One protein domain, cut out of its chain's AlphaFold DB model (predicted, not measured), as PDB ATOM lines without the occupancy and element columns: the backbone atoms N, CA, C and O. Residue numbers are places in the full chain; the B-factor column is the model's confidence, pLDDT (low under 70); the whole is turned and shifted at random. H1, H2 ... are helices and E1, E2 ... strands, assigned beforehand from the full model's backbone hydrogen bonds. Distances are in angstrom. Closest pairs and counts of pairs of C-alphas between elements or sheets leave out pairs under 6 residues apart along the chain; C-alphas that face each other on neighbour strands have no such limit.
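Overview. This is residues 143 to 255 of the 262 residues of an uncharacterized protein of Clostridiaceae bacterium OF09-1 (UniProt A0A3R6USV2). Look first for one strongly twisted, curled sheet of four strands, whose longest strand, E3, bends sharply partway along, with short helices round its rim and long loops between. H1 and H3 sit at opposite ends of the strands, each only grazing the sheet, and H2 sits beyond the end of E3 where the chain turns back into E4. The printed part has 113 residues, with three named helices and four named strands in the order E1 H1 E2 E3 H2 E4 H3; the sheet's order is E1 - E2 - E3 - E4, all antiparallel. The class is mixed, helices and strands, with under half of the residues in named elements. The whole is compact, with a radius of gyration of the C-alphas of 14.5 A and spans of 39 by 33 by 25 A.

Along the chain. Find C-alpha 146 at (-17.482, -17.574, -3.137), where E1 begins; it runs through residues 146 to 150 over 13.0 A. E2, residues 178 to 185, covers 22.3 A, and E3, residues 191 to 202, covers 26.0 A and bends by 83 degrees at residue 196. E4, residues 213 to 217, covers 13.3 A. H1 is residues 153 to 157, 5.8 A, and H2 is residues 205 to 208, 6.2 A. H3, residues 231 to 240, runs 14.0 A and ends at C-alpha 240, (-12.380, -5.230, -6.507).

Arrangement. Start at the inner strands E2 and E3, a hairpin at 141 degrees, with N 180 and O 197 at 2.8 A. On the other side of E2, edge strand E1 is antiparallel at 156 degrees, with N 148 and O 183 at 2.8 A. Edge strand E4 is antiparallel to E3 at 116 degrees, with N 200 and O 215 at 3.1 A. H1 only grazes the sheet with residues 154 to 156; its closest C-alphas to E2 are Ser 155 and Arg 178, 6.0 A. H3 only grazes it with residues 233 to 237; Met 192 of E3 and Ser 233 are closest, their C-alphas 6.5 A apart. H2 is only just not on the sheet, with 4 pairs of C-alphas within 10 A. In H1 and H3 every O i to N i+4 pair is within hydrogen-bond range; H2 is too short for such a pair.

Size, cuts and confidence. The C-alphas farthest apart are those of Glu 160 and Arg 239, 40.8 A. The printed part has no cut. The links H1 to E2, 20 residues, and E4 to H3, 13 residues, are long; the other links are tight. The mean pLDDT of the printed part is 76.2, and it is under 70 at residues 171 to 174, residue 205 and residues 231 to 255.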
ATOM      1  N   ASP A 143     -15.976 -14.213   4.276       81.94
ATOM      2  CA  ASP A 143     -15.399 -12.861   4.147       81.94
ATOM      3  C   ASP A 143     -14.633 -12.680   2.821       81.94
ATOM      4  O   ASP A 143     -13.878 -11.726   2.624       81.94
ATOM      5  N   VAL A 144     -14.825 -13.625   1.904       82.94
ATOM      6  CA  VAL A 144     -14.177 -13.719   0.599       82.94
ATOM      7  C   VAL A 144     -15.213 -14.032  -0.470       82.94
ATOM      8  O   VAL A 144     -16.312 -14.494  -0.178       82.94
ATOM      9  N   MET A 145     -14.834 -13.817  -1.728       84.56
ATOM     10  CA  MET A 145     -15.636 -14.241  -2.874       84.56
ATOM     11  C   MET A 145     -15.864 -15.754  -2.833       84.56
ATOM     12  O   MET A 145     -14.933 -16.521  -2.561       84.56
ATOM     13  N   LEU A 146     -17.082 -16.174  -3.154       87.50
ATOM     14  CA  LEU A 146     -17.482 -17.574  -3.137       87.50
ATOM     15  C   LEU A 146     -17.732 -18.073  -4.556       87.50
ATOM     16  O   LEU A 146     -18.395 -17.419  -5.358       87.50
ATOM     17  N   VAL A 147     -17.222 -19.264  -4.854       90.00
ATOM     18  CA  VAL A 147     -17.460 -19.944  -6.128       90.00
ATOM     19  C   VAL A 147     -18.159 -21.264  -5.846       90.00
ATOM     20  O   VAL A 147     -17.572 -22.147  -5.228       90.00
ATOM     21  N   SER A 148     -19.394 -21.403  -6.321       92.50
ATOM     22  CA  SER A 148     -20.058 -22.699  -6.438       92.50
ATOM     23  C   SER A 148     -19.699 -23.309  -7.786       92.50
ATOM     24  O   SER A 148     -19.834 -22.659  -8.825       92.50
ATOM     25  N   LEU A 149     -19.231 -24.554  -7.774       93.50
ATOM     26  CA  LEU A 149     -18.961 -25.329  -8.977       93.50
ATOM     27  C   LEU A 149     -19.690 -26.662  -8.863       93.50
ATOM     28  O   LEU A 149     -19.294 -27.513  -8.071       93.50
ATOM     29  N   SER A 150     -20.735 -26.846  -9.663       94.56
ATOM     30  CA  SER A 150     -21.531 -28.073  -9.676       94.56
ATOM     31  C   SER A 150     -21.317 -28.843 -10.968       94.56
ATOM     32  O   SER A 150     -21.351 -28.259 -12.051       94.56
ATOM     33  N   ALA A 151     -21.141 -30.149 -10.867       95.19
ATOM     34  CA  ALA A 151     -21.060 -31.057 -11.998       95.19
ATOM     35  C   ALA A 151     -21.628 -32.409 -11.579       95.19
ATOM     36  O   ALA A 151     -21.734 -32.684 -10.383       95.19
ATOM     37  N   ASP A 152     -21.927 -33.251 -12.562       96.31
ATOM     38  CA  ASP A 152     -22.402 -34.598 -12.282       96.31
ATOM     39  C   ASP A 152     -21.356 -35.374 -11.470       96.31
ATOM     40  O   ASP A 152     -20.157 -35.346 -11.778       96.31
ATOM     41  N   GLN A 153     -21.797 -36.116 -10.460       95.12
ATOM     42  CA  GLN A 153     -20.927 -36.914  -9.604       95.12
ATOM     43  C   GLN A 153     -20.102 -37.909 -10.422       95.12
ATOM     44  O   GLN A 153     -18.918 -38.085 -10.156       95.12
ATOM     45  N   SER A 154     -20.678 -38.504 -11.469       95.50
ATOM     46  CA  SER A 154     -19.954 -39.381 -12.396       95.50
ATOM     47  C   SER A 154     -18.854 -38.633 -13.159       95.50
ATOM     48  O   SER A 154     -17.733 -39.122 -13.269       95.50
ATOM     49  N   SER A 155     -19.113 -37.401 -13.603       94.75
ATOM     50  CA  SER A 155     -18.102 -36.559 -14.256       94.75
ATOM     51  C   SER A 155     -16.900 -36.276 -13.352       94.75
ATOM     52  O   SER A 155     -15.781 -36.092 -13.838       94.75
ATOM     53  N   LEU A 156     -17.110 -36.250 -12.038       93.19
ATOM     54  CA  LEU A 156     -16.074 -35.975 -11.051       93.19
ATOM     55  C   LEU A 156     -15.381 -37.253 -10.565       93.19
ATOM     56  O   LEU A 156     -14.151 -37.299 -10.528       93.19
ATOM     57  N   TYR A 157     -16.153 -38.289 -10.244       94.88
ATOM     58  CA  TYR A 157     -15.718 -39.410  -9.411       94.88
ATOM     59  C   TYR A 157     -15.831 -40.783 -10.063       94.88
ATOM     60  O   TYR A 157     -15.380 -41.758  -9.457       94.88
ATOM     61  N   ASP A 158     -16.384 -40.897 -11.272       95.88
ATOM     62  CA  ASP A 158     -16.417 -42.183 -11.967       95.88
ATOM     63  C   ASP A 158     -14.999 -42.793 -12.039       95.88
ATOM     64  O   ASP A 158     -14.049 -42.085 -12.393       95.88
ATOM     65  N   PRO A 159     -14.811 -44.077 -11.680       95.31
ATOM     66  CA  PRO A 159     -13.480 -44.672 -11.609       95.31
ATOM     67  C   PRO A 159     -12.731 -44.674 -12.941       95.31
ATOM     68  O   PRO A 159     -11.507 -44.626 -12.933       95.31
ATOM     69  N   GLU A 160     -13.435 -44.705 -14.073       92.88
ATOM     70  CA  GLU A 160     -12.826 -44.791 -15.403       92.88
ATOM     71  C   GLU A 160     -12.734 -43.422 -16.089       92.88
ATOM     72  O   GLU A 160     -11.794 -43.147 -16.831       92.88
ATOM     73  N   THR A 161     -13.711 -42.547 -15.847       92.38
ATOM     74  CA  THR A 161     -13.907 -41.313 -16.622       92.38
ATOM     75  C   THR A 161     -14.005 -40.047 -15.772       92.38
ATOM     76  O   THR A 161     -14.002 -38.941 -16.327       92.38
ATOM     77  N   GLY A 162     -14.063 -40.171 -14.447       94.00
ATOM     78  CA  GLY A 162     -14.175 -39.054 -13.515       94.00
ATOM     79  C   GLY A 162     -12.873 -38.269 -13.422       94.00
ATOM     80  O   GLY A 162     -11.804 -38.849 -13.219       94.00
ATOM     81  N   ILE A 163     -12.937 -36.942 -13.559       91.69
ATOM     82  CA  ILE A 163     -11.728 -36.104 -13.645       91.69
ATOM     83  C   ILE A 163     -10.931 -36.036 -12.336       91.69
ATOM     84  O   ILE A 163      -9.735 -35.758 -12.381       91.69
ATOM     85  N   LEU A 164     -11.565 -36.265 -11.181       90.69
ATOM     86  CA  LEU A 164     -10.890 -36.288  -9.879       90.69
ATOM     87  C   LEU A 164     -10.329 -37.677  -9.568       90.69
ATOM     88  O   LEU A 164      -9.221 -37.767  -9.039       90.69
ATOM     89  N   SER A 165     -11.048 -38.738  -9.944       91.88
ATOM     90  CA  SER A 165     -10.574 -40.127  -9.837       91.88
ATOM     91  C   SER A 165      -9.377 -40.397 -10.751       91.88
ATOM     92  O   SER A 165      -8.453 -41.111 -10.374       91.88
ATOM     93  N   ASN A 166      -9.351 -39.752 -11.917       91.19
ATOM     94  CA  ASN A 166      -8.330 -39.908 -12.950       91.19
ATOM     95  C   ASN A 166      -7.579 -38.585 -13.168       91.19
ATOM     96  O   ASN A 166      -7.538 -38.030 -14.266       91.19
ATOM     97  N   TYR A 167      -7.011 -38.034 -12.092       87.00
ATOM     98  CA  TYR A 167      -6.414 -36.690 -12.084       87.00
ATOM     99  C   TYR A 167      -5.137 -36.553 -12.936       87.00
ATOM    100  O   TYR A 167      -4.728 -35.433 -13.267       87.00
ATOM    101  N   GLU A 168      -4.469 -37.663 -13.264       86.06
ATOM    102  CA  GLU A 168      -3.267 -37.683 -14.113       86.06
ATOM    103  C   GLU A 168      -3.602 -37.550 -15.595       86.06
ATOM    104  O   GLU A 168      -2.776 -37.061 -16.366       86.06
ATOM    105  N   GLU A 169      -4.829 -37.905 -15.972       84.56
ATOM    106  CA  GLU A 169      -5.272 -37.859 -17.352       84.56
ATOM    107  C   GLU A 169      -5.259 -36.424 -17.888       84.56
ATOM    108  O   GLU A 169      -5.592 -35.430 -17.219       84.56
ATOM    109  N   VAL A 170      -4.812 -36.306 -19.134       72.88
ATOM    110  CA  VAL A 170      -4.744 -35.044 -19.863       72.88
ATOM    111  C   VAL A 170      -5.390 -35.270 -21.212       72.88
ATOM    112  O   VAL A 170      -4.881 -36.024 -22.031       72.88
ATOM    113  N   GLY A 171      -6.500 -34.586 -21.462       65.88
ATOM    114  CA  GLY A 171      -7.118 -34.594 -22.781       65.88
ATOM    115  C   GLY A 171      -6.421 -33.617 -23.711       65.88
ATOM    116  O   GLY A 171      -6.226 -32.449 -23.356       65.88
ATOM    117  N   GLU A 172      -6.108 -34.058 -24.924       62.91
ATOM    118  CA  GLU A 172      -5.835 -33.140 -26.025       62.91
ATOM    119  C   GLU A 172      -7.144 -32.445 -26.433       62.91
ATOM    120  O   GLU A 172      -8.227 -33.017 -26.344       62.91
ATOM    121  N   ASN A 173      -7.072 -31.171 -26.830       65.25
ATOM    122  CA  ASN A 173      -8.200 -30.420 -27.410       65.25
ATOM    123  C   ASN A 173      -9.526 -30.426 -26.612       65.25
ATOM    124  O   ASN A 173     -10.586 -30.170 -27.175       65.25
ATOM    125  N   GLY A 174      -9.476 -30.657 -25.296       65.12
ATOM    126  CA  GLY A 174     -10.652 -30.618 -24.425       65.12
ATOM    127  C   GLY A 174     -11.400 -31.946 -24.260       65.12
ATOM    128  O   GLY A 174     -12.423 -31.949 -23.581       65.12
ATOM    129  N   GLU A 175     -10.893 -33.067 -24.779       78.06
ATOM    130  CA  GLU A 175     -11.520 -34.399 -24.643       78.06
ATOM    131  C   GLU A 175     -11.671 -34.858 -23.178       78.06
ATOM    132  O   GLU A 175     -12.613 -35.565 -22.815       78.06
ATOM    133  N   TRP A 176     -10.789 -34.379 -22.297       88.31
ATOM    134  CA  TRP A 176     -10.843 -34.623 -20.850       88.31
ATOM    135  C   TRP A 176     -11.478 -33.467 -20.069       88.31
ATOM    136  O   TRP A 176     -11.083 -33.132 -18.951       88.31
ATOM    137  N   THR A 177     -12.445 -32.797 -20.691       90.12
ATOM    138  CA  THR A 177     -13.269 -31.771 -20.046       90.12
ATOM    139  C   THR A 177     -14.628 -32.366 -19.720       90.12
ATOM    140  O   THR A 177     -15.157 -33.179 -20.483       90.12
ATOM    141  N   ARG A 178     -15.200 -31.976 -18.585       93.12
ATOM    142  CA  ARG A 178     -16.565 -32.349 -18.209       93.12
ATOM    143  C   ARG A 178     -17.451 -31.114 -18.126       93.12
ATOM    144  O   ARG A 178     -16.939 -30.048 -17.776       93.12
ATOM    145  N   PRO A 179     -18.739 -31.228 -18.483       94.88
ATOM    146  CA  PRO A 179     -19.684 -30.148 -18.272       94.88
ATOM    147  C   PRO A 179     -19.849 -29.886 -16.773       94.88
ATOM    148  O   PRO A 179     -19.791 -30.795 -15.947       94.88
ATOM    149  N   ALA A 180     -20.036 -28.622 -16.440       95.44
ATOM    150  CA  ALA A 180     -20.291 -28.129 -15.104       95.44
ATOM    151  C   ALA A 180     -21.088 -26.825 -15.194       95.44
ATOM    152  O   ALA A 180     -21.272 -26.240 -16.266       95.44
ATOM    153  N   TYR A 181     -21.520 -26.337 -14.045       95.94
ATOM    154  CA  TYR A 181     -22.156 -25.047 -13.876       95.94
ATOM    155  C   TYR A 181     -21.404 -24.274 -12.799       95.94
ATOM    156  O   TYR A 181     -21.019 -24.846 -11.777       95.94
ATOM    157  N   ILE A 182     -21.152 -22.994 -13.054       94.38
ATOM    158  CA  ILE A 182     -20.467 -22.111 -12.112       94.38
ATOM    159  C   ILE A 182     -21.418 -21.016 -11.654       94.38
ATOM    160  O   ILE A 182     -22.102 -20.412 -12.477       94.38
ATOM    161  N   GLU A 183     -21.415 -20.739 -10.354       94.12
ATOM    162  CA  GLU A 183     -22.013 -19.547  -9.758       94.12
ATOM    163  C   GLU A 183     -20.937 -18.829  -8.944       94.12
ATOM    164  O   GLU A 183     -20.229 -19.435  -8.141       94.12
ATOM    165  N   PHE A 184     -20.780 -17.535  -9.188       90.00
ATOM    166  CA  PHE A 184     -19.774 -16.698  -8.558       90.00
ATOM    167  C   PHE A 184     -20.471 -15.604  -7.758       90.00
ATOM    168  O   PHE A 184     -21.274 -14.855  -8.320       90.00
ATOM    169  N   TYR A 185     -20.124 -15.479  -6.482       89.38
ATOM    170  CA  TYR A 185     -20.666 -14.486  -5.563       89.38
ATOM    171  C   TYR A 185     -19.543 -13.595  -5.023       89.38
ATOM    172  O   TYR A 185     -18.425 -14.065  -4.786       89.38
ATOM    173  N   ASP A 186     -19.827 -12.309  -4.837       85.94
ATOM    174  CA  ASP A 186     -18.920 -11.417  -4.114       85.94
ATOM    175  C   ASP A 186     -18.915 -11.714  -2.601       85.94
ATOM    176  O   ASP A 186     -19.614 -12.606  -2.117       85.94
ATOM    177  N   SER A 187     -18.094 -10.980  -1.847       83.88
ATOM    178  CA  SER A 187     -17.998 -11.122  -0.387       83.88
ATOM    179  C   SER A 187     -19.268 -10.719   0.367       83.88
ATOM    180  O   SER A 187     -19.413 -11.086   1.526       83.88
ATOM    181  N   ASP A 188     -20.178  -9.973  -0.263       84.62
ATOM    182  CA  ASP A 188     -21.470  -9.593   0.318       84.62
ATOM    183  C   ASP A 188     -22.575 -10.614  -0.033       84.62
ATOM    184  O   ASP A 188     -23.724 -10.469   0.391       84.62
ATOM    185  N   GLY A 189     -22.234 -11.659  -0.798       85.81
ATOM    186  CA  GLY A 189     -23.144 -12.700  -1.265       85.81
ATOM    187  C   GLY A 189     -23.924 -12.332  -2.531       85.81
ATOM    188  O   GLY A 189     -24.829 -13.065  -2.936       85.81
ATOM    189  N   ALA A 190     -23.603 -11.223  -3.200       88.75
ATOM    190  CA  ALA A 190     -24.267 -10.856  -4.442       88.75
ATOM    191  C   ALA A 190     -23.754 -11.710  -5.609       88.75
ATOM    192  O   ALA A 190     -22.552 -11.851  -5.835       88.75
ATOM    193  N   LEU A 191     -24.685 -12.269  -6.387       90.25
ATOM    194  CA  LEU A 191     -24.366 -13.059  -7.575       90.25
ATOM    195  C   LEU A 191     -23.738 -12.168  -8.660       90.25
ATOM    196  O   LEU A 191     -24.390 -11.268  -9.191       90.25
ATOM    197  N   MET A 192     -22.496 -12.469  -9.034       87.81
ATOM    198  CA  MET A 192     -21.742 -11.755 -10.067       87.81
ATOM    199  C   MET A 192     -21.830 -12.435 -11.434       87.81
ATOM    200  O   MET A 192     -21.868 -11.765 -12.465       87.81
ATOM    201  N   LEU A 193     -21.819 -13.769 -11.453       87.94
ATOM    202  CA  LEU A 193     -21.812 -14.568 -12.676       87.94
ATOM    203  C   LEU A 193     -22.476 -15.914 -12.411       87.94
ATOM    204  O   LEU A 193     -22.193 -16.548 -11.398       87.94
ATOM    205  N   LYS A 194     -23.279 -16.389 -13.363       92.38
ATOM    206  CA  LYS A 194     -23.597 -17.811 -13.462       92.38
ATOM    207  C   LYS A 194     -23.767 -18.262 -14.898       92.38
ATOM    208  O   LYS A 194     -24.376 -17.543 -15.685       92.38
ATOM    209  N   GLN A 195     -23.218 -19.423 -15.234       93.06
ATOM    210  CA  GLN A 195     -23.299 -19.996 -16.577       93.06
ATOM    211  C   GLN A 195     -22.801 -21.445 -16.604       93.06
ATOM    212  O   GLN A 195     -22.086 -21.892 -15.702       93.06
ATOM    213  N   GLY A 196     -23.123 -22.156 -17.682       94.50
ATOM    214  CA  GLY A 196     -22.463 -23.415 -18.010       94.50
ATOM    215  C   GLY A 196     -20.971 -23.215 -18.315       94.50
ATOM    216  O   GLY A 196     -20.545 -22.202 -18.882       94.50
ATOM    217  N   THR A 197     -20.151 -24.188 -17.924       93.62
ATOM    218  CA  THR A 197     -18.701 -24.199 -18.150       93.62
ATOM    219  C   THR A 197     -18.188 -25.625 -18.326       93.62
ATOM    220  O   THR A 197     -18.791 -26.588 -17.869       93.62
ATOM    221  N   GLY A 198     -17.033 -25.772 -18.963       92.19
ATOM    222  CA  GLY A 198     -16.232 -26.986 -18.904       92.19
ATOM    223  C   GLY A 198     -15.250 -26.943 -17.738       92.19
ATOM    224  O   GLY A 198     -14.711 -25.873 -17.435       92.19
ATOM    225  N   ILE A 199     -14.985 -28.096 -17.126       91.44
ATOM    226  CA  ILE A 199     -13.986 -28.282 -16.067       91.44
ATOM    227  C   ILE A 199     -12.977 -29.373 -16.427       91.44
ATOM    228  O   ILE A 199     -13.336 -30.428 -16.951       91.44
ATOM    229  N   THR A 200     -11.708 -29.127 -16.107       89.31
ATOM    230  CA  THR A 200     -10.616 -30.103 -16.252       89.31
ATOM    231  C   THR A 200      -9.613 -29.933 -15.118       89.31
ATOM    232  O   THR A 200      -9.274 -28.803 -14.750       89.31
ATOM    233  N   VAL A 201      -9.084 -31.040 -14.594       88.00
ATOM    234  CA  VAL A 201      -7.945 -30.998 -13.668       88.00
ATOM    235  C   VAL A 201      -6.700 -30.504 -14.405       88.00
ATOM    236  O   VAL A 201      -6.353 -30.956 -15.495       88.00
ATOM    237  N   SER A 202      -6.018 -29.537 -13.811       82.62
ATOM    238  CA  SER A 202      -4.878 -28.840 -14.395       82.62
ATOM    239  C   SER A 202      -3.672 -28.859 -13.459       82.62
ATOM    240  O   SER A 202      -3.763 -29.236 -12.291       82.62
ATOM    241  N   GLY A 203      -2.518 -28.451 -13.984       74.88
ATOM    242  CA  GLY A 203      -1.244 -28.492 -13.270       74.88
ATOM    243  C   GLY A 203      -0.361 -29.650 -13.723       74.88
ATOM    244  O   GLY A 203      -0.636 -30.298 -14.732       74.88
ATOM    245  N   HIS A 204       0.731 -29.872 -13.000       74.56
ATOM    246  CA  HIS A 204       1.662 -30.982 -13.229       74.56
ATOM    247  C   HIS A 204       1.760 -31.779 -11.924       74.56
ATOM    248  O   HIS A 204       0.843 -32.525 -11.602       74.56
ATOM    249  N   GLY A 205       2.765 -31.511 -11.087       69.25
ATOM    250  CA  GLY A 205       2.881 -32.132  -9.765       69.25
ATOM    251  C   GLY A 205       1.768 -31.738  -8.789       69.25
ATOM    252  O   GLY A 205       1.480 -32.495  -7.876       69.25
ATOM    253  N   SER A 206       1.096 -30.596  -8.987       75.56
ATOM    254  CA  SER A 206      -0.012 -30.171  -8.116       75.56
ATOM    255  C   SER A 206      -1.263 -31.047  -8.227       75.56
ATOM    256  O   SER A 206      -2.138 -30.969  -7.371       75.56
ATOM    257  N   ARG A 207      -1.349 -31.894  -9.259       79.62
ATOM    258  CA  ARG A 207      -2.483 -32.797  -9.475       79.62
ATOM    259  C   ARG A 207      -2.573 -33.900  -8.427       79.62
ATOM    260  O   ARG A 207      -3.638 -34.474  -8.274       79.62
ATOM    261  N   SER A 208      -1.509 -34.206  -7.690       76.50
ATOM    262  CA  SER A 208      -1.552 -35.248  -6.658       76.50
ATOM    263  C   SER A 208      -2.090 -34.759  -5.307       76.50
ATOM    264  O   SER A 208      -2.453 -35.593  -4.488       76.50
ATOM    265  N   TYR A 209      -2.218 -33.446  -5.074       81.75
ATOM    266  CA  TYR A 209      -2.748 -32.904  -3.811       81.75
ATOM    267  C   TYR A 209      -4.269 -32.976  -3.727       81.75
ATOM    268  O   TYR A 209      -4.942 -32.821  -4.742       81.75
ATOM    269  N   ASP A 210      -4.820 -33.135  -2.525       81.75
ATOM    270  CA  ASP A 210      -6.275 -33.188  -2.298       81.75
ATOM    271  C   ASP A 210      -6.987 -31.956  -2.872       81.75
ATOM    272  O   ASP A 210      -8.007 -32.073  -3.551       81.75
ATOM    273  N   GLN A 211      -6.378 -30.777  -2.720       79.19
ATOM    274  CA  GLN A 211      -6.827 -29.567  -3.394       79.19
ATOM    275  C   GLN A 211      -6.252 -29.486  -4.818       79.19
ATOM    276  O   GLN A 211      -5.120 -29.047  -5.041       79.19
ATOM    277  N   LYS A 212      -7.061 -29.894  -5.802       83.06
ATOM    278  CA  LYS A 212      -6.709 -29.874  -7.229       83.06
ATOM    279  C   LYS A 212      -6.877 -28.480  -7.837       83.06
ATOM    280  O   LYS A 212      -7.824 -27.757  -7.540       83.06
ATOM    281  N   SER A 213      -6.000 -28.120  -8.774       83.69
ATOM    282  CA  SER A 213      -6.204 -26.937  -9.619       83.69
ATOM    283  C   SER A 213      -7.198 -27.255 -10.737       83.69
ATOM    284  O   SER A 213      -6.901 -28.081 -11.601       83.69
ATOM    285  N   ILE A 214      -8.347 -26.582 -10.773       86.38
ATOM    286  CA  ILE A 214      -9.354 -26.762 -11.828       86.38
ATOM    287  C   ILE A 214      -9.246 -25.644 -12.863       86.38
ATOM    288  O   ILE A 214      -9.232 -24.461 -12.527       86.38
ATOM    289  N   LYS A 215      -9.181 -26.024 -14.141       87.25
ATOM    290  CA  LYS A 215      -9.298 -25.105 -15.272       87.25
ATOM    291  C   LYS A 215     -10.760 -25.008 -15.694       87.25
ATOM    292  O   LYS A 215     -11.395 -26.031 -15.935       87.25
ATOM    293  N   LEU A 216     -11.240 -23.776 -15.852       88.62
ATOM    294  CA  LEU A 216     -12.565 -23.461 -16.384       88.62
ATOM    295  C   LEU A 216     -12.480 -23.112 -17.874       88.62
ATOM    296  O   LEU A 216     -11.533 -22.449 -18.306       88.62
ATOM    297  N   THR A 217     -13.467 -23.545 -18.657       87.69
ATOM    298  CA  THR A 217     -13.552 -23.281 -20.100       87.69
ATOM    299  C   THR A 217     -14.964 -22.851 -20.485       87.69
ATOM    300  O   THR A 217     -15.893 -23.647 -20.402       87.69
ATOM    301  N   SER A 218     -15.129 -21.625 -20.981       87.44
ATOM    302  CA  SER A 218     -16.383 -21.176 -21.595       87.44
ATOM    303  C   SER A 218     -16.443 -21.598 -23.066       87.44
ATOM    304  O   SER A 218     -15.469 -21.412 -23.798       87.44
ATOM    305  N   SER A 219     -17.567 -22.161 -23.499       86.94
ATOM    306  CA  SER A 219     -17.841 -22.508 -24.897       86.94
ATOM    307  C   SER A 219     -19.350 -22.626 -25.098       86.94
ATOM    308  O   SER A 219     -20.063 -23.013 -24.170       86.94
ATOM    309  N   SER A 220     -19.829 -22.381 -26.320       89.31
ATOM    310  CA  SER A 220     -21.240 -22.570 -26.687       89.31
ATOM    311  C   SER A 220     -21.738 -24.005 -26.494       89.31
ATOM    312  O   SER A 220     -22.944 -24.223 -26.434       89.31
ATOM    313  N   GLN A 221     -20.827 -24.981 -26.398       90.62
ATOM    314  CA  GLN A 221     -21.172 -26.372 -26.086       90.62
ATOM    315  C   GLN A 221     -21.616 -26.571 -24.630       90.62
ATOM    316  O   GLN A 221     -22.302 -27.545 -24.345       90.62
ATOM    317  N   TYR A 222     -21.203 -25.680 -23.721       90.25
ATOM    318  CA  TYR A 222     -21.572 -25.719 -22.303       90.25
ATOM    319  C   TYR A 222     -22.679 -24.719 -21.981       90.25
ATOM    320  O   TYR A 222     -23.532 -24.997 -21.146       90.25
ATOM    321  N   ASP A 223     -22.667 -23.563 -22.642       90.69
ATOM    322  CA  ASP A 223     -23.700 -22.545 -22.500       90.69
ATOM    323  C   ASP A 223     -23.837 -21.770 -23.814       90.69
ATOM    324  O   ASP A 223     -22.970 -20.979 -24.190       90.69
ATOM    325  N   SER A 224     -24.918 -22.029 -24.549       89.12
ATOM    326  CA  SER A 224     -25.169 -21.389 -25.843       89.12
ATOM    327  C   SER A 224     -25.571 -19.918 -25.710       89.12
ATOM    328  O   SER A 224     -25.377 -19.153 -26.658       89.12
ATOM    329  N   GLU A 225     -26.090 -19.513 -24.549       87.62
ATOM    330  CA  GLU A 225     -26.439 -18.126 -24.236       87.62
ATOM    331  C   GLU A 225     -25.208 -17.338 -23.767       87.62
ATOM    332  O   GLU A 225     -25.094 -16.149 -24.063       87.62
ATOM    333  N   HIS A 226     -24.252 -18.015 -23.118       86.81
ATOM    334  CA  HIS A 226     -23.022 -17.431 -22.570       86.81
ATOM    335  C   HIS A 226     -21.765 -18.158 -23.095       86.81
ATOM    336  O   HIS A 226     -21.007 -18.760 -22.323       86.81
ATOM    337  N   PRO A 227     -21.479 -18.095 -24.414       84.50
ATOM    338  CA  PRO A 227     -20.391 -18.859 -25.034       84.50
ATOM    339  C   PRO A 227     -18.990 -18.422 -24.580       84.50
ATOM    340  O   PRO A 227     -18.014 -19.152 -24.752       84.50
ATOM    341  N   THR A 228     -18.881 -17.227 -24.003       82.50
ATOM    342  CA  THR A 228     -17.676 -16.681 -23.377       82.50
ATOM    343  C   THR A 228     -18.031 -16.178 -21.991       82.50
ATOM    344  O   THR A 228     -19.122 -15.640 -21.818       82.50
ATOM    345  N   PHE A 229     -17.104 -16.267 -21.037       80.12
ATOM    346  CA  PHE A 229     -17.287 -15.562 -19.771       80.12
ATOM    347  C   PHE A 229     -17.454 -14.063 -20.011       80.12
ATOM    348  O   PHE A 229     -16.689 -13.470 -20.782       80.12
ATOM    349  N   ASP A 230     -18.431 -13.457 -19.340       71.38
ATOM    350  CA  ASP A 230     -18.626 -12.013 -19.386       71.38
ATOM    351  C   ASP A 230     -17.403 -11.303 -18.789       71.38
ATOM    352  O   ASP A 230     -17.152 -11.312 -17.579       71.38
ATOM    353  N   TYR A 231     -16.602 -10.716 -19.675       54.38
ATOM    354  CA  TYR A 231     -15.344 -10.080 -19.317       54.38
ATOM    355  C   TYR A 231     -15.540  -8.799 -18.505       54.38
ATOM    356  O   TYR A 231     -14.622  -8.432 -17.775       54.38
ATOM    357  N   ASP A 232     -16.687  -8.123 -18.597       56.25
ATOM    358  CA  ASP A 232     -16.944  -6.911 -17.814       56.25
ATOM    359  C   ASP A 232     -17.285  -7.265 -16.361       56.25
ATOM    360  O   ASP A 232     -16.741  -6.648 -15.437       56.25
ATOM    361  N   SER A 233     -18.046  -8.342 -16.152       53.47
ATOM    362  CA  SER A 233     -18.245  -8.975 -14.841       53.47
ATOM    363  C   SER A 233     -16.917  -9.456 -14.255       53.47
ATOM    364  O   SER A 233     -16.589  -9.156 -13.107       53.47
ATOM    365  N   LEU A 234     -16.074 -10.107 -15.068       51.41
ATOM    366  CA  LEU A 234     -14.734 -10.525 -14.649       51.41
ATOM    367  C   LEU A 234     -13.807  -9.338 -14.367       51.41
ATOM    368  O   LEU A 234     -13.003  -9.390 -13.446       51.41
ATOM    369  N   LYS A 235     -13.879  -8.241 -15.118       45.16
ATOM    370  CA  LYS A 235     -13.041  -7.055 -14.890       45.16
ATOM    371  C   LYS A 235     -13.438  -6.315 -13.618       45.16
ATOM    372  O   LYS A 235     -12.560  -5.753 -12.965       45.16
ATOM    373  N   LEU A 236     -14.722  -6.334 -13.253       47.66
ATOM    374  CA  LEU A 236     -15.186  -5.885 -11.943       47.66
ATOM    375  C   LEU A 236     -14.592  -6.769 -10.837       47.66
ATOM    376  O   LEU A 236     -13.974  -6.232  -9.923       47.66
ATOM    377  N   ILE A 237     -14.631  -8.097 -11.014       48.94
ATOM    378  CA  ILE A 237     -13.951  -9.077 -10.146       48.94
ATOM    379  C   ILE A 237     -12.455  -8.732  -9.996       48.94
ATOM    380  O   ILE A 237     -11.956  -8.607  -8.883       48.94
ATOM    381  N   TRP A 238     -11.734  -8.474 -11.093       42.41
ATOM    382  CA  TRP A 238     -10.310  -8.103 -11.055       42.41
ATOM    383  C   TRP A 238     -10.026  -6.738 -10.415       42.41
ATOM    384  O   TRP A 238      -8.929  -6.533  -9.898       42.41
ATOM    385  N   ARG A 239     -10.973  -5.794 -10.467       40.94
ATOM    386  CA  ARG A 239     -10.817  -4.434  -9.927       40.94
ATOM    387  C   ARG A 239     -11.094  -4.364  -8.427       40.94
ATOM    388  O   ARG A 239     -10.482  -3.538  -7.757       40.94
ATOM    389  N   GLU A 240     -12.004  -5.193  -7.926       45.62
ATOM    390  CA  GLU A 240     -12.380  -5.230  -6.507       45.62
ATOM    391  C   GLU A 240     -11.483  -6.161  -5.679       45.62
ATOM    392  O   GLU A 240     -11.484  -6.083  -4.455       45.62
ATOM    393  N   MET A 241     -10.640  -6.978  -6.323       46.81
ATOM    394  CA  MET A 241      -9.656  -7.814  -5.635       46.81
ATOM    395  C   MET A 241      -8.540  -6.977  -4.973       46.81
ATOM    396  O   MET A 241      -7.722  -6.371  -5.678       46.81
ATOM    397  N   PRO A 242      -8.397  -7.001  -3.632       36.97
ATOM    398  CA  PRO A 242      -7.184  -6.539  -2.982       36.97
ATOM    399  C   PRO A 242      -6.070  -7.531  -3.335       36.97
ATOM    400  O   PRO A 242      -6.151  -8.706  -2.999       36.97
ATOM    401  N   GLN A 243      -5.067  -7.053  -4.072       37.84
ATOM    402  CA  GLN A 243      -3.802  -7.716  -4.430       37.84
ATOM    403  C   GLN A 243      -3.545  -9.085  -3.753       37.84
ATOM    404  O   GLN A 243      -2.910  -9.168  -2.705       37.84
ATOM    405  N   GLY A 244      -3.960 -10.164  -4.427       38.19
ATOM    406  CA  GLY A 244      -3.345 -11.488  -4.313       38.19
ATOM    407  C   GLY A 244      -3.878 -12.434  -3.233       38.19
ATOM    408  O   GLY A 244      -3.219 -12.634  -2.219       38.19
ATOM    409  N   ARG A 245      -4.973 -13.147  -3.530       29.11
ATOM    410  CA  ARG A 245      -5.145 -14.600  -3.291       29.11
ATOM    411  C   ARG A 245      -6.515 -15.044  -3.810       29.11
ATOM    412  O   ARG A 245      -7.531 -14.538  -3.362       29.11
ATOM    413  N   LEU A 246      -6.526 -16.006  -4.733       34.41
ATOM    414  CA  LEU A 246      -7.725 -16.758  -5.102       34.41
ATOM    415  C   LEU A 246      -7.690 -18.070  -4.313       34.41
ATOM    416  O   LEU A 246      -6.866 -18.935  -4.607       34.41
ATOM    417  N   THR A 247      -8.553 -18.212  -3.311       28.41
ATOM    418  CA  THR A 247      -8.833 -19.517  -2.706       28.41
ATOM    419  C   THR A 247     -10.065 -20.065  -3.413       28.41
ATOM    420  O   THR A 247     -11.179 -19.648  -3.123       28.41
ATOM    421  N   ILE A 248      -9.872 -20.968  -4.377       34.59
ATOM    422  CA  ILE A 248     -10.981 -21.772  -4.904       34.59
ATOM    423  C   ILE A 248     -11.296 -22.799  -3.813       34.59
ATOM    424  O   ILE A 248     -10.525 -23.742  -3.616       34.59
ATOM    425  N   VAL A 249     -12.365 -22.557  -3.054       27.55
ATOM    426  CA  VAL A 249     -12.900 -23.503  -2.068       27.55
ATOM    427  C   VAL A 249     -13.914 -24.385  -2.787       27.55
ATOM    428  O   VAL A 249     -14.801 -23.886  -3.469       27.55
ATOM    429  N   TRP A 250     -13.728 -25.697  -2.686       31.36
ATOM    430  CA  TRP A 250     -14.540 -26.708  -3.352       31.36
ATOM    431  C   TRP A 250     -15.461 -27.360  -2.313       31.36
ATOM    432  O   TRP A 250     -14.978 -27.729  -1.245       31.36
ATOM    433  N   PHE A 251     -16.750 -27.523  -2.619       30.28
ATOM    434  CA  PHE A 251     -17.680 -28.328  -1.821       30.28
ATOM    435  C   PHE A 251     -18.579 -29.142  -2.760       30.28
ATOM    436  O   PHE A 251     -19.558 -28.624  -3.285       30.28
ATOM    437  N   SER A 252     -18.279 -30.427  -2.943       30.95
ATOM    438  CA  SER A 252     -19.306 -31.429  -3.235       30.95
ATOM    439  C   SER A 252     -19.240 -32.449  -2.104       30.95
ATOM    440  O   SER A 252     -18.289 -33.217  -2.028       30.95
ATOM    441  N   GLU A 253     -20.210 -32.342  -1.200       28.06
ATOM    442  CA  GLU A 253     -20.500 -33.221  -0.058       28.06
ATOM    443  C   GLU A 253     -19.369 -33.460   0.983       28.06
ATOM    444  O   GLU A 253     -18.427 -34.214   0.767       28.06
ATOM    445  N   MET A 254     -19.585 -32.875   2.176       27.89
ATOM    446  CA  MET A 254     -18.943 -33.066   3.496       27.89
ATOM    447  C   MET A 254     -17.692 -32.245   3.897       27.89
ATOM    448  O   MET A 254     -16.557 -32.537   3.543       27.89
ATOM    449  N   VAL A 255     -17.959 -31.269   4.778       25.94
ATOM    450  CA  VAL A 255     -17.363 -30.995   6.116       25.94
ATOM    451  C   VAL A 255     -15.849 -31.146   6.323       25.94
ATOM    452  O   VAL A 255     -15.347 -32.234   6.593       25.94
TER     453      VAL A 255